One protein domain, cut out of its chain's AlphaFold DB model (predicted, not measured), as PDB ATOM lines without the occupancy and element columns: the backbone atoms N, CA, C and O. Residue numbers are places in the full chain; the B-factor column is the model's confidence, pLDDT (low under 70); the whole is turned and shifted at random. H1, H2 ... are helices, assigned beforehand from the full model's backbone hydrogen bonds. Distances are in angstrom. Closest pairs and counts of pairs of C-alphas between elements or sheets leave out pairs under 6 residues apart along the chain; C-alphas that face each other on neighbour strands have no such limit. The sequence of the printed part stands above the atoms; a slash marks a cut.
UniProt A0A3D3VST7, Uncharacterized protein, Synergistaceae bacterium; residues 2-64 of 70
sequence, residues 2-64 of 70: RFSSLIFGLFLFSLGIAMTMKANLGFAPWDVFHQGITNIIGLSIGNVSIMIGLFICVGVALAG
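Overview. This is residues 2 to 64 of the 70 residues of an uncharacterized protein of Synergistaceae bacterium (UniProt A0A3D3VST7). Three helices make an open V: H1 is one arm, H3 the other, and the short helix H2 lies at the base with the links. H2 and H3 pack on each other at nearly a right angle, while H1 packs on neither, and residues 2 to 16 of H1 and 53 to 64, of which 53 to 63 belong to H3, stick out. The printed part has 63 residues with three named helices in the order H1, H2, H3 and no named strand; the class is all helix. It is loose, with a radius of gyration of the C-alphas of 14.3 A, and spans 38 by 32 by 20 A.

Along the chain. H1, residues 2 to 22, begins at C-alpha 2 at (-3.952, -21.729, -35.891) and is 30.5 A long from first to last C-alpha. H2, residues 29 to 41, begins at C-alpha 29 at (2.989, -3.810, -8.662) and is 18.4 A long. H3, residues 45 to 63, is 26.4 A long and ends at C-alpha 63 at (4.069, -24.663, 2.751).

Arrangement. H1 and H2 are only just apart, their closest C-alphas 8.3 A from each other. H1 and H3 are apart. H2 touches H3 with residues 34 to 38 alone, and H3 touches H2 with residues 45 to 52 alone. Their closest C-alphas, those of Thr 38 and Ile 45, are 5.8 A apart. Their lines are only just about perpendicular, at 72 degrees. In H1, H2 and H3 every O i to N i+4 pair is within hydrogen-bond range.

Size, cuts and confidence. The two C-alphas farthest apart, those of Ala 23 and Gly 64, are 40.0 A apart. Without the stretches that stand free, the body has 36 residues and spans 24 by 15 by 15 A. The printed part has no cut. The link from H1 to H2 is short, with 6 residues, and that from H2 to H3 is tight, with 3. The mean pLDDT of the printed part is 84.9; residues 24, 26 and 64 are under 70.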
ATOM      1  N   ARG A   2      -3.485 -22.263 -37.199       81.38
ATOM      2  CA  ARG A   2      -3.952 -21.729 -35.891       81.38
ATOM      3  C   ARG A   2      -2.836 -21.440 -34.870       81.38
ATOM      4  O   ARG A   2      -2.850 -20.392 -34.238       81.38
ATOM      5  N   PHE A   3      -1.846 -22.329 -34.745       87.06
ATOM      6  CA  PHE A   3      -0.709 -22.137 -33.829       87.06
ATOM      7  C   PHE A   3       0.151 -20.919 -34.181       87.06
ATOM      8  O   PHE A   3       0.554 -20.178 -33.293       87.06
ATOM      9  N   SER A   4       0.383 -20.669 -35.470       89.00
ATOM     10  CA  SER A   4       1.156 -19.511 -35.929       89.00
ATOM     11  C   SER A   4       0.481 -18.193 -35.540       89.00
ATOM     12  O   SER A   4       1.155 -17.283 -35.073       89.00
ATOM     13  N   SER A   5      -0.850 -18.110 -35.653       88.81
ATOM     14  CA  SER A   5      -1.618 -16.935 -35.220       88.81
ATOM     15  C   SER A   5      -1.594 -16.737 -33.701       88.81
ATOM     16  O   SER A   5      -1.535 -15.599 -33.250       88.81
ATOM     17  N   LEU A   6      -1.591 -17.821 -32.915       92.94
ATOM     18  CA  LEU A   6      -1.467 -17.746 -31.453       92.94
ATOM     19  C   LEU A   6      -0.092 -17.234 -31.022       92.94
ATOM     20  O   LEU A   6      -0.011 -16.316 -30.214       92.94
ATOM     21  N   ILE A   7       0.980 -17.789 -31.591       94.06
ATOM     22  CA  ILE A   7       2.353 -17.355 -31.292       94.06
ATOM     23  C   ILE A   7       2.537 -15.889 -31.693       94.06
ATOM     24  O   ILE A   7       3.091 -15.105 -30.928       94.06
ATOM     25  N   PHE A   8       2.023 -15.501 -32.862       94.62
ATOM     26  CA  PHE A   8       2.095 -14.121 -33.330       94.62
ATOM     27  C   PHE A   8       1.299 -13.158 -32.438       94.62
ATOM     28  O   PHE A   8       1.802 -12.094 -32.084       94.62
ATOM     29  N   GLY A   9       0.091 -13.543 -32.017       93.06
ATOM     30  CA  GLY A   9      -0.710 -12.763 -31.073       93.06
ATOM     31  C   GLY A   9      -0.023 -12.607 -29.714       93.06
ATOM     32  O   GLY A   9       0.040 -11.500 -29.183       93.06
ATOM     33  N   LEU A  10       0.562 -13.686 -29.183       92.06
ATOM     34  CA  LEU A  10       1.297 -13.664 -27.917       92.06
ATOM     35  C   LEU A  10       2.561 -12.797 -28.001       92.06
ATOM     36  O   LEU A  10       2.893 -12.081 -27.054       92.06
ATOM     37  N   PHE A  11       3.238 -12.815 -29.151       91.88
ATOM     38  CA  PHE A  11       4.375 -11.944 -29.426       91.88
ATOM     39  C   PHE A  11       3.965 -10.465 -29.431       91.88
ATOM     40  O   PHE A  11       4.580  -9.663 -28.731       91.88
ATOM     41  N   LEU A  12       2.898 -10.108 -30.154       93.44
ATOM     42  CA  LEU A  12       2.363  -8.740 -30.186       93.44
ATOM     43  C   LEU A  12       1.931  -8.252 -28.800       93.44
ATOM     44  O   LEU A  12       2.201  -7.109 -28.435       93.44
ATOM     45  N   PHE A  13       1.300  -9.123 -28.017       89.69
ATOM     46  CA  PHE A  13       0.897  -8.815 -26.649       89.69
ATOM     47  C   PHE A  13       2.109  -8.532 -25.750       89.69
ATOM     48  O   PHE A  13       2.170  -7.491 -25.095       89.69
ATOM     49  N   SER A  14       3.117  -9.406 -25.791       86.44
ATOM     50  CA  SER A  14       4.365  -9.236 -25.034       86.44
ATOM     51  C   SER A  14       5.116  -7.966 -25.445       86.44
ATOM     52  O   SER A  14       5.664  -7.262 -24.597       86.44
ATOM     53  N   LEU A  15       5.107  -7.634 -26.740       88.19
ATOM     54  CA  LEU A  15       5.696  -6.403 -27.264       88.19
ATOM     55  C   LEU A  15       4.986  -5.156 -26.717       88.19
ATOM     56  O   LEU A  15       5.655  -4.213 -26.296       88.19
ATOM     57  N   GLY A  16       3.652  -5.163 -26.667       86.69
ATOM     58  CA  GLY A  16       2.862  -4.076 -26.083       86.69
ATOM     59  C   GLY A  16       3.164  -3.859 -24.598       86.69
ATOM     60  O   GLY A  16       3.352  -2.719 -24.165       86.69
ATOM     61  N   ILE A  17       3.301  -4.945 -23.832       83.50
ATOM     62  CA  ILE A  17       3.712  -4.881 -22.422       83.50
ATOM     63  C   ILE A  17       5.114  -4.278 -22.310       83.50
ATOM     64  O   ILE A  17       5.296  -3.302 -21.588       83.50
ATOM     65  N   ALA A  18       6.088  -4.773 -23.079       84.00
ATOM     66  CA  ALA A  18       7.462  -4.265 -23.048       84.00
ATOM     67  C   ALA A  18       7.565  -2.775 -23.432       84.00
ATOM     68  O   ALA A  18       8.352  -2.028 -22.843       84.00
ATOM     69  N   MET A  19       6.763  -2.320 -24.400       83.38
ATOM     70  CA  MET A  19       6.687  -0.904 -24.773       83.38
ATOM     71  C   MET A  19       6.095  -0.057 -23.649       83.38
ATOM     72  O   MET A  19       6.642   0.999 -23.335       83.38
ATOM     73  N   THR A  20       5.030  -0.541 -23.011       83.38
ATOM     74  CA  THR A  20       4.424   0.121 -21.851       83.38
ATOM     75  C   THR A  20       5.453   0.222 -20.724       83.38
ATOM     76  O   THR A  20       5.696   1.325 -20.239       83.38
ATOM     77  N   MET A  21       6.151  -0.880 -20.413       79.38
ATOM     78  CA  MET A  21       7.248  -0.951 -19.434       79.38
ATOM     79  C   MET A  21       8.349   0.085 -19.687       79.38
ATOM     80  O   MET A  21       8.806   0.768 -18.772       79.38
ATOM     81  N   LYS A  22       8.757   0.276 -20.943       78.00
ATOM     82  CA  LYS A  22       9.724   1.327 -21.289       78.00
ATOM     83  C   LYS A  22       9.159   2.742 -21.169       78.00
ATOM     84  O   LYS A  22       9.906   3.664 -20.841       78.00
ATOM     85  N   ALA A  23       7.868   2.926 -21.427       81.75
ATOM     86  CA  ALA A  23       7.218   4.232 -21.412       81.75
ATOM     87  C   ALA A  23       6.990   4.806 -19.998       81.75
ATOM     88  O   ALA A  23       6.505   5.926 -19.888       81.75
ATOM     89  N   ASN A  24       7.347   4.082 -18.924       69.81
ATOM     90  CA  ASN A  24       7.187   4.522 -17.523       69.81
ATOM     91  C   ASN A  24       5.762   5.007 -17.182       69.81
ATOM     92  O   ASN A  24       5.573   5.820 -16.284       69.81
ATOM     93  N   LEU A  25       4.746   4.470 -17.867       73.19
ATOM     94  CA  LEU A  25       3.334   4.849 -17.698       73.19
ATOM     95  C   LEU A  25       2.713   4.363 -16.372       73.19
ATOM     96  O   LEU A  25       1.533   4.597 -16.124       73.19
ATOM     97  N   GLY A  26       3.503   3.714 -15.513       63.78
ATOM     98  CA  GLY A  26       3.040   2.992 -14.333       63.78
ATOM     99  C   GLY A  26       2.701   1.545 -14.690       63.78
ATOM    100  O   GLY A  26       1.979   1.281 -15.648       63.78
ATOM    101  N   PHE A  27       3.258   0.600 -13.933       71.75
ATOM    102  CA  PHE A  27       3.065  -0.839 -14.149       71.75
ATOM    103  C   PHE A  27       2.330  -1.456 -12.974       71.75
ATOM    104  O   PHE A  27       2.289  -0.875 -11.886       71.75
ATOM    105  N   ALA A  28       1.768  -2.647 -13.187       79.44
ATOM    106  CA  ALA A  28       1.228  -3.417 -12.084       79.44
ATOM    107  C   ALA A  28       2.333  -3.618 -11.027       79.44
ATOM    108  O   ALA A  28       3.501  -3.792 -11.385       79.44
ATOM    109  N   PRO A  29       2.000  -3.624  -9.727       79.50
ATOM    110  CA  PRO A  29       2.989  -3.810  -8.662       79.50
ATOM    111  C   PRO A  29       3.813  -5.093  -8.847       79.50
ATOM    112  O   PRO A  29       4.984  -5.138  -8.478       79.50
ATOM    113  N   TRP A  30       3.229  -6.106  -9.495       82.69
ATOM    114  CA  TRP A  30       3.918  -7.321  -9.910       82.69
ATOM    115  C   TRP A  30       5.048  -7.057 -10.912       82.69
ATOM    116  O   TRP A  30       6.172  -7.491 -10.688       82.69
ATOM    117  N   ASP A  31       4.808  -6.303 -11.983       82.56
ATOM    118  CA  ASP A  31       5.849  -5.943 -12.954       82.56
ATOM    119  C   ASP A  31       6.931  -5.060 -12.321       82.56
ATOM    120  O   ASP A  31       8.115  -5.235 -12.604       82.56
ATOM    121  N   VAL A  32       6.550  -4.157 -11.408       85.25
ATOM    122  CA  VAL A  32       7.503  -3.326 -10.650       85.25
ATOM    123  C   VAL A  32       8.394  -4.180  -9.742       85.25
ATOM    124  O   VAL A  32       9.590  -3.910  -9.649       85.25
ATOM    125  N   PHE A  33       7.857  -5.233  -9.118       86.88
ATOM    126  CA  PHE A  33       8.637  -6.176  -8.311       86.88
ATOM    127  C   PHE A  33       9.707  -6.890  -9.148       86.88
ATOM    128  O   PHE A  33      10.887  -6.887  -8.790       86.88
ATOM    129  N   HIS A  34       9.317  -7.415 -10.311       86.81
ATOM    130  CA  HIS A  34      10.249  -8.037 -11.254       86.81
ATOM    131  C   HIS A  34      11.282  -7.038 -11.771       86.81
ATOM    132  O   HIS A  34      12.468  -7.352 -11.823       86.81
ATOM    133  N   GLN A  35      10.855  -5.816 -12.095       85.06
ATOM    134  CA  GLN A  35      11.740  -4.751 -12.556       85.06
ATOM    135  C   GLN A  35      12.756  -4.335 -11.487       85.06
ATOM    136  O   GLN A  35      13.931  -4.149 -11.800       85.06
ATOM    137  N   GLY A  36      12.328  -4.218 -10.229       86.38
ATOM    138  CA  GLY A  36      13.204  -3.904  -9.103       86.38
ATOM    139  C   GLY A  36      14.272  -4.977  -8.904       86.38
ATOM    140  O   GLY A  36      15.450  -4.655  -8.769       86.38
ATOM    141  N   ILE A  37      13.884  -6.252  -8.982       85.00
ATOM    142  CA  ILE A  37      14.815  -7.380  -8.878       85.00
ATOM    143  C   ILE A  37      15.758  -7.433 -10.086       85.00
ATOM    144  O   ILE A  37      16.966  -7.590  -9.916       85.00
ATOM    145  N   THR A  38      15.253  -7.212 -11.300       86.12
ATOM    146  CA  THR A  38      16.077  -7.056 -12.508       86.12
ATOM    147  C   THR A  38      17.130  -5.961 -12.344       86.12
ATOM    148  O   THR A  38      18.274  -6.176 -12.735       86.12
ATOM    149  N   ASN A  39      16.796  -4.825 -11.725       84.38
ATOM    150  CA  ASN A  39      17.749  -3.734 -11.505       84.38
ATOM    151  C   ASN A  39      18.873  -4.101 -10.513       84.38
ATOM    152  O   ASN A  39      19.965  -3.547 -10.589       84.38
ATOM    153  N   ILE A  40      18.622  -5.043  -9.598       85.94
ATOM    154  CA  ILE A  40      19.604  -5.507  -8.605       85.94
ATOM    155  C   ILE A  40      20.483  -6.628  -9.181       85.94
ATOM    156  O   ILE A  40      21.693  -6.632  -8.971       85.94
ATOM    157  N   ILE A  41      19.883  -7.585  -9.899       83.75
ATOM    158  CA  ILE A  41      20.567  -8.798 -10.387       83.75
ATOM    159  C   ILE A  41      21.169  -8.594 -11.794       83.75
ATOM    160  O   ILE A  41      22.056  -9.336 -12.209       83.75
ATOM    161  N   GLY A  42      20.699  -7.600 -12.553       80.56
ATOM    162  CA  GLY A  42      21.147  -7.331 -13.925       80.56
ATOM    163  C   GLY A  42      20.638  -8.335 -14.972       80.56
ATOM    164  O   GLY A  42      21.129  -8.354 -16.098       80.56
ATOM    165  N   LEU A  43      19.665  -9.182 -14.620       81.94
ATOM    166  CA  LEU A  43      19.041 -10.169 -15.510       81.94
ATOM    167  C   LEU A  43      17.807  -9.605 -16.220       81.94
ATOM    168  O   LEU A  43      17.112  -8.742 -15.689       81.94
ATOM    169  N   SER A  44      17.480 -10.140 -17.402       85.00
ATOM    170  CA  SER A  44      16.272  -9.743 -18.136       85.00
ATOM    171  C   SER A  44      15.004  -9.981 -17.305       85.00
ATOM    172  O   SER A  44      14.919 -10.931 -16.524       85.00
ATOM    173  N   ILE A  45      13.995  -9.136 -17.510       83.31
ATOM    174  CA  ILE A  45      12.736  -9.194 -16.753       83.31
ATOM    175  C   ILE A  45      12.023 -10.543 -16.912       83.31
ATOM    176  O   ILE A  45      11.424 -11.046 -15.967       83.31
ATOM    177  N   GLY A  46      12.155 -11.168 -18.087       83.19
ATOM    178  CA  GLY A  46      11.613 -12.498 -18.355       83.19
ATOM    179  C   GLY A  46      12.288 -13.582 -17.515       83.19
ATOM    180  O   GLY A  46      11.600 -14.387 -16.895       83.19
ATOM    181  N   ASN A  47      13.623 -13.569 -17.425       85.06
ATOM    182  CA  ASN A  47      14.354 -14.545 -16.612       85.06
ATOM    183  C   ASN A  47      14.020 -14.387 -15.127       85.06
ATOM    184  O   ASN A  47      13.794 -15.377 -14.433       85.06
ATOM    185  N   VAL A  48      13.950 -13.141 -14.659       88.25
ATOM    186  CA  VAL A  48      13.572 -12.818 -13.282       88.25
ATOM    187  C   VAL A  48      12.141 -13.279 -12.990       88.25
ATOM    188  O   VAL A  48      11.916 -13.906 -11.958       88.25
ATOM    189  N   SER A  49      11.200 -13.086 -13.920       86.94
ATOM    190  CA  SER A  49       9.819 -13.572 -13.785       86.94
ATOM    191  C   SER A  49       9.709 -15.085 -13.682       86.94
ATOM    192  O   SER A  49       9.017 -15.588 -12.796       86.94
ATOM    193  N   ILE A  50      10.444 -15.817 -14.519       89.06
ATOM    194  CA  ILE A  50      10.459 -17.282 -14.468       89.06
ATOM    195  C   ILE A  50      11.053 -17.764 -13.141       89.06
ATOM    196  O   ILE A  50      10.493 -18.656 -12.506       89.06
ATOM    197  N   MET A  51      12.160 -17.162 -12.694       89.69
ATOM    198  CA  MET A  51      12.795 -17.531 -11.428       89.69
ATOM    199  C   MET A  51      11.881 -17.272 -10.233       89.69
ATOM    200  O   MET A  51      11.701 -18.162  -9.408       89.69
ATOM    201  N   ILE A  52      11.288 -16.081 -10.137       89.69
ATOM    202  CA  ILE A  52      10.382 -15.721  -9.039       89.69
ATOM    203  C   ILE A  52       9.153 -16.620  -9.039       89.69
ATOM    204  O   ILE A  52       8.791 -17.135  -7.985       89.69
ATOM    205  N   GLY A  53       8.550 -16.862 -10.206       87.94
ATOM    206  CA  GLY A  53       7.431 -17.792 -10.336       87.94
ATOM    207  C   GLY A  53       7.789 -19.188  -9.824       87.94
ATOM    208  O   GLY A  53       7.048 -19.756  -9.026       87.94
ATOM    209  N   LEU A  54       8.966 -19.702 -10.194       89.81
ATOM    210  CA  LEU A  54       9.453 -20.993  -9.712       89.81
ATOM    211  C   LEU A  54       9.673 -20.999  -8.192       89.81
ATOM    212  O   LEU A  54       9.259 -21.942  -7.522       89.81
ATOM    213  N   PHE A  55      10.288 -19.952  -7.640       89.88
ATOM    214  CA  PHE A  55      10.490 -19.811  -6.195       89.88
ATOM    215  C   PHE A  55       9.168 -19.795  -5.429       89.88
ATOM    216  O   PHE A  55       9.068 -20.426  -4.378       89.88
ATOM    217  N   ILE A  56       8.157 -19.105  -5.957       89.31
ATOM    218  CA  ILE A  56       6.833 -19.032  -5.337       89.31
ATOM    219  C   ILE A  56       6.140 -20.390  -5.405       89.31
ATOM    220  O   ILE A  56       5.678 -20.856  -4.370       89.31
ATOM    221  N   CYS A  57       6.130 -21.060  -6.561       87.31
ATOM    222  CA  CYS A  57       5.574 -22.412  -6.684       87.31
ATOM    223  C   CYS A  57       6.234 -23.389  -5.705       87.31
ATOM    224  O   CYS A  57       5.552 -24.112  -4.991       87.31
ATOM    225  N   VAL A  58       7.566 -23.384  -5.608       87.69
ATOM    226  CA  VAL A  58       8.275 -24.256  -4.657       87.69
ATOM    227  C   VAL A  58       7.948 -23.880  -3.211       87.69
ATOM    228  O   VAL A  58       7.722 -24.764  -2.389       87.69
ATOM    229  N   GLY A  59       7.897 -22.587  -2.886       86.75
ATOM    230  CA  GLY A  59       7.548 -22.114  -1.547       86.75
ATOM    231  C   GLY A  59       6.136 -22.523  -1.126       86.75
ATOM    232  O   GLY A  59       5.951 -23.001  -0.011       86.75
ATOM    233  N   VAL A  60       5.167 -22.405  -2.034       85.38
ATOM    234  CA  VAL A  60       3.775 -22.826  -1.812       85.38
ATOM    235  C   VAL A  60       3.680 -24.346  -1.681       85.38
ATOM    236  O   VAL A  60       3.084 -24.838  -0.723       85.38
ATOM    237  N   ALA A  61       4.341 -25.099  -2.564       84.44
ATOM    238  CA  ALA A  61       4.387 -26.557  -2.487       84.44
ATOM    239  C   ALA A  61       4.986 -27.062  -1.159       84.44
ATOM    240  O   ALA A  61       4.507 -28.048  -0.600       84.44
ATOM    241  N   LEU A  62       6.008 -26.379  -0.626       83.31
ATOM    242  CA  LEU A  62       6.609 -26.697   0.676       83.31
ATOM    243  C   LEU A  62       5.752 -26.241   1.865       83.31
ATOM    244  O   LEU A  62       5.783 -26.890   2.909       83.31
ATOM    245  N   ALA A  63       4.984 -25.158   1.721       81.81
ATOM    246  CA  ALA A  63       4.069 -24.663   2.751       81.81
ATOM    247  C   ALA A  63       2.855 -25.588   2.972       81.81
ATOM    248  O   ALA A  63       2.145 -25.439   3.965       81.81
ATOM    249  N   GLY A  64       2.629 -26.571   2.090       68.38
ATOM    250  CA  GLY A  64       1.573 -27.575   2.242       68.38
ATOM    251  C   GLY A  64       0.156 -27.033   2.029       68.38
ATOM    252  O   GLY A  64      -0.816 -27.763   2.231       68.38
TER     253      GLY A  64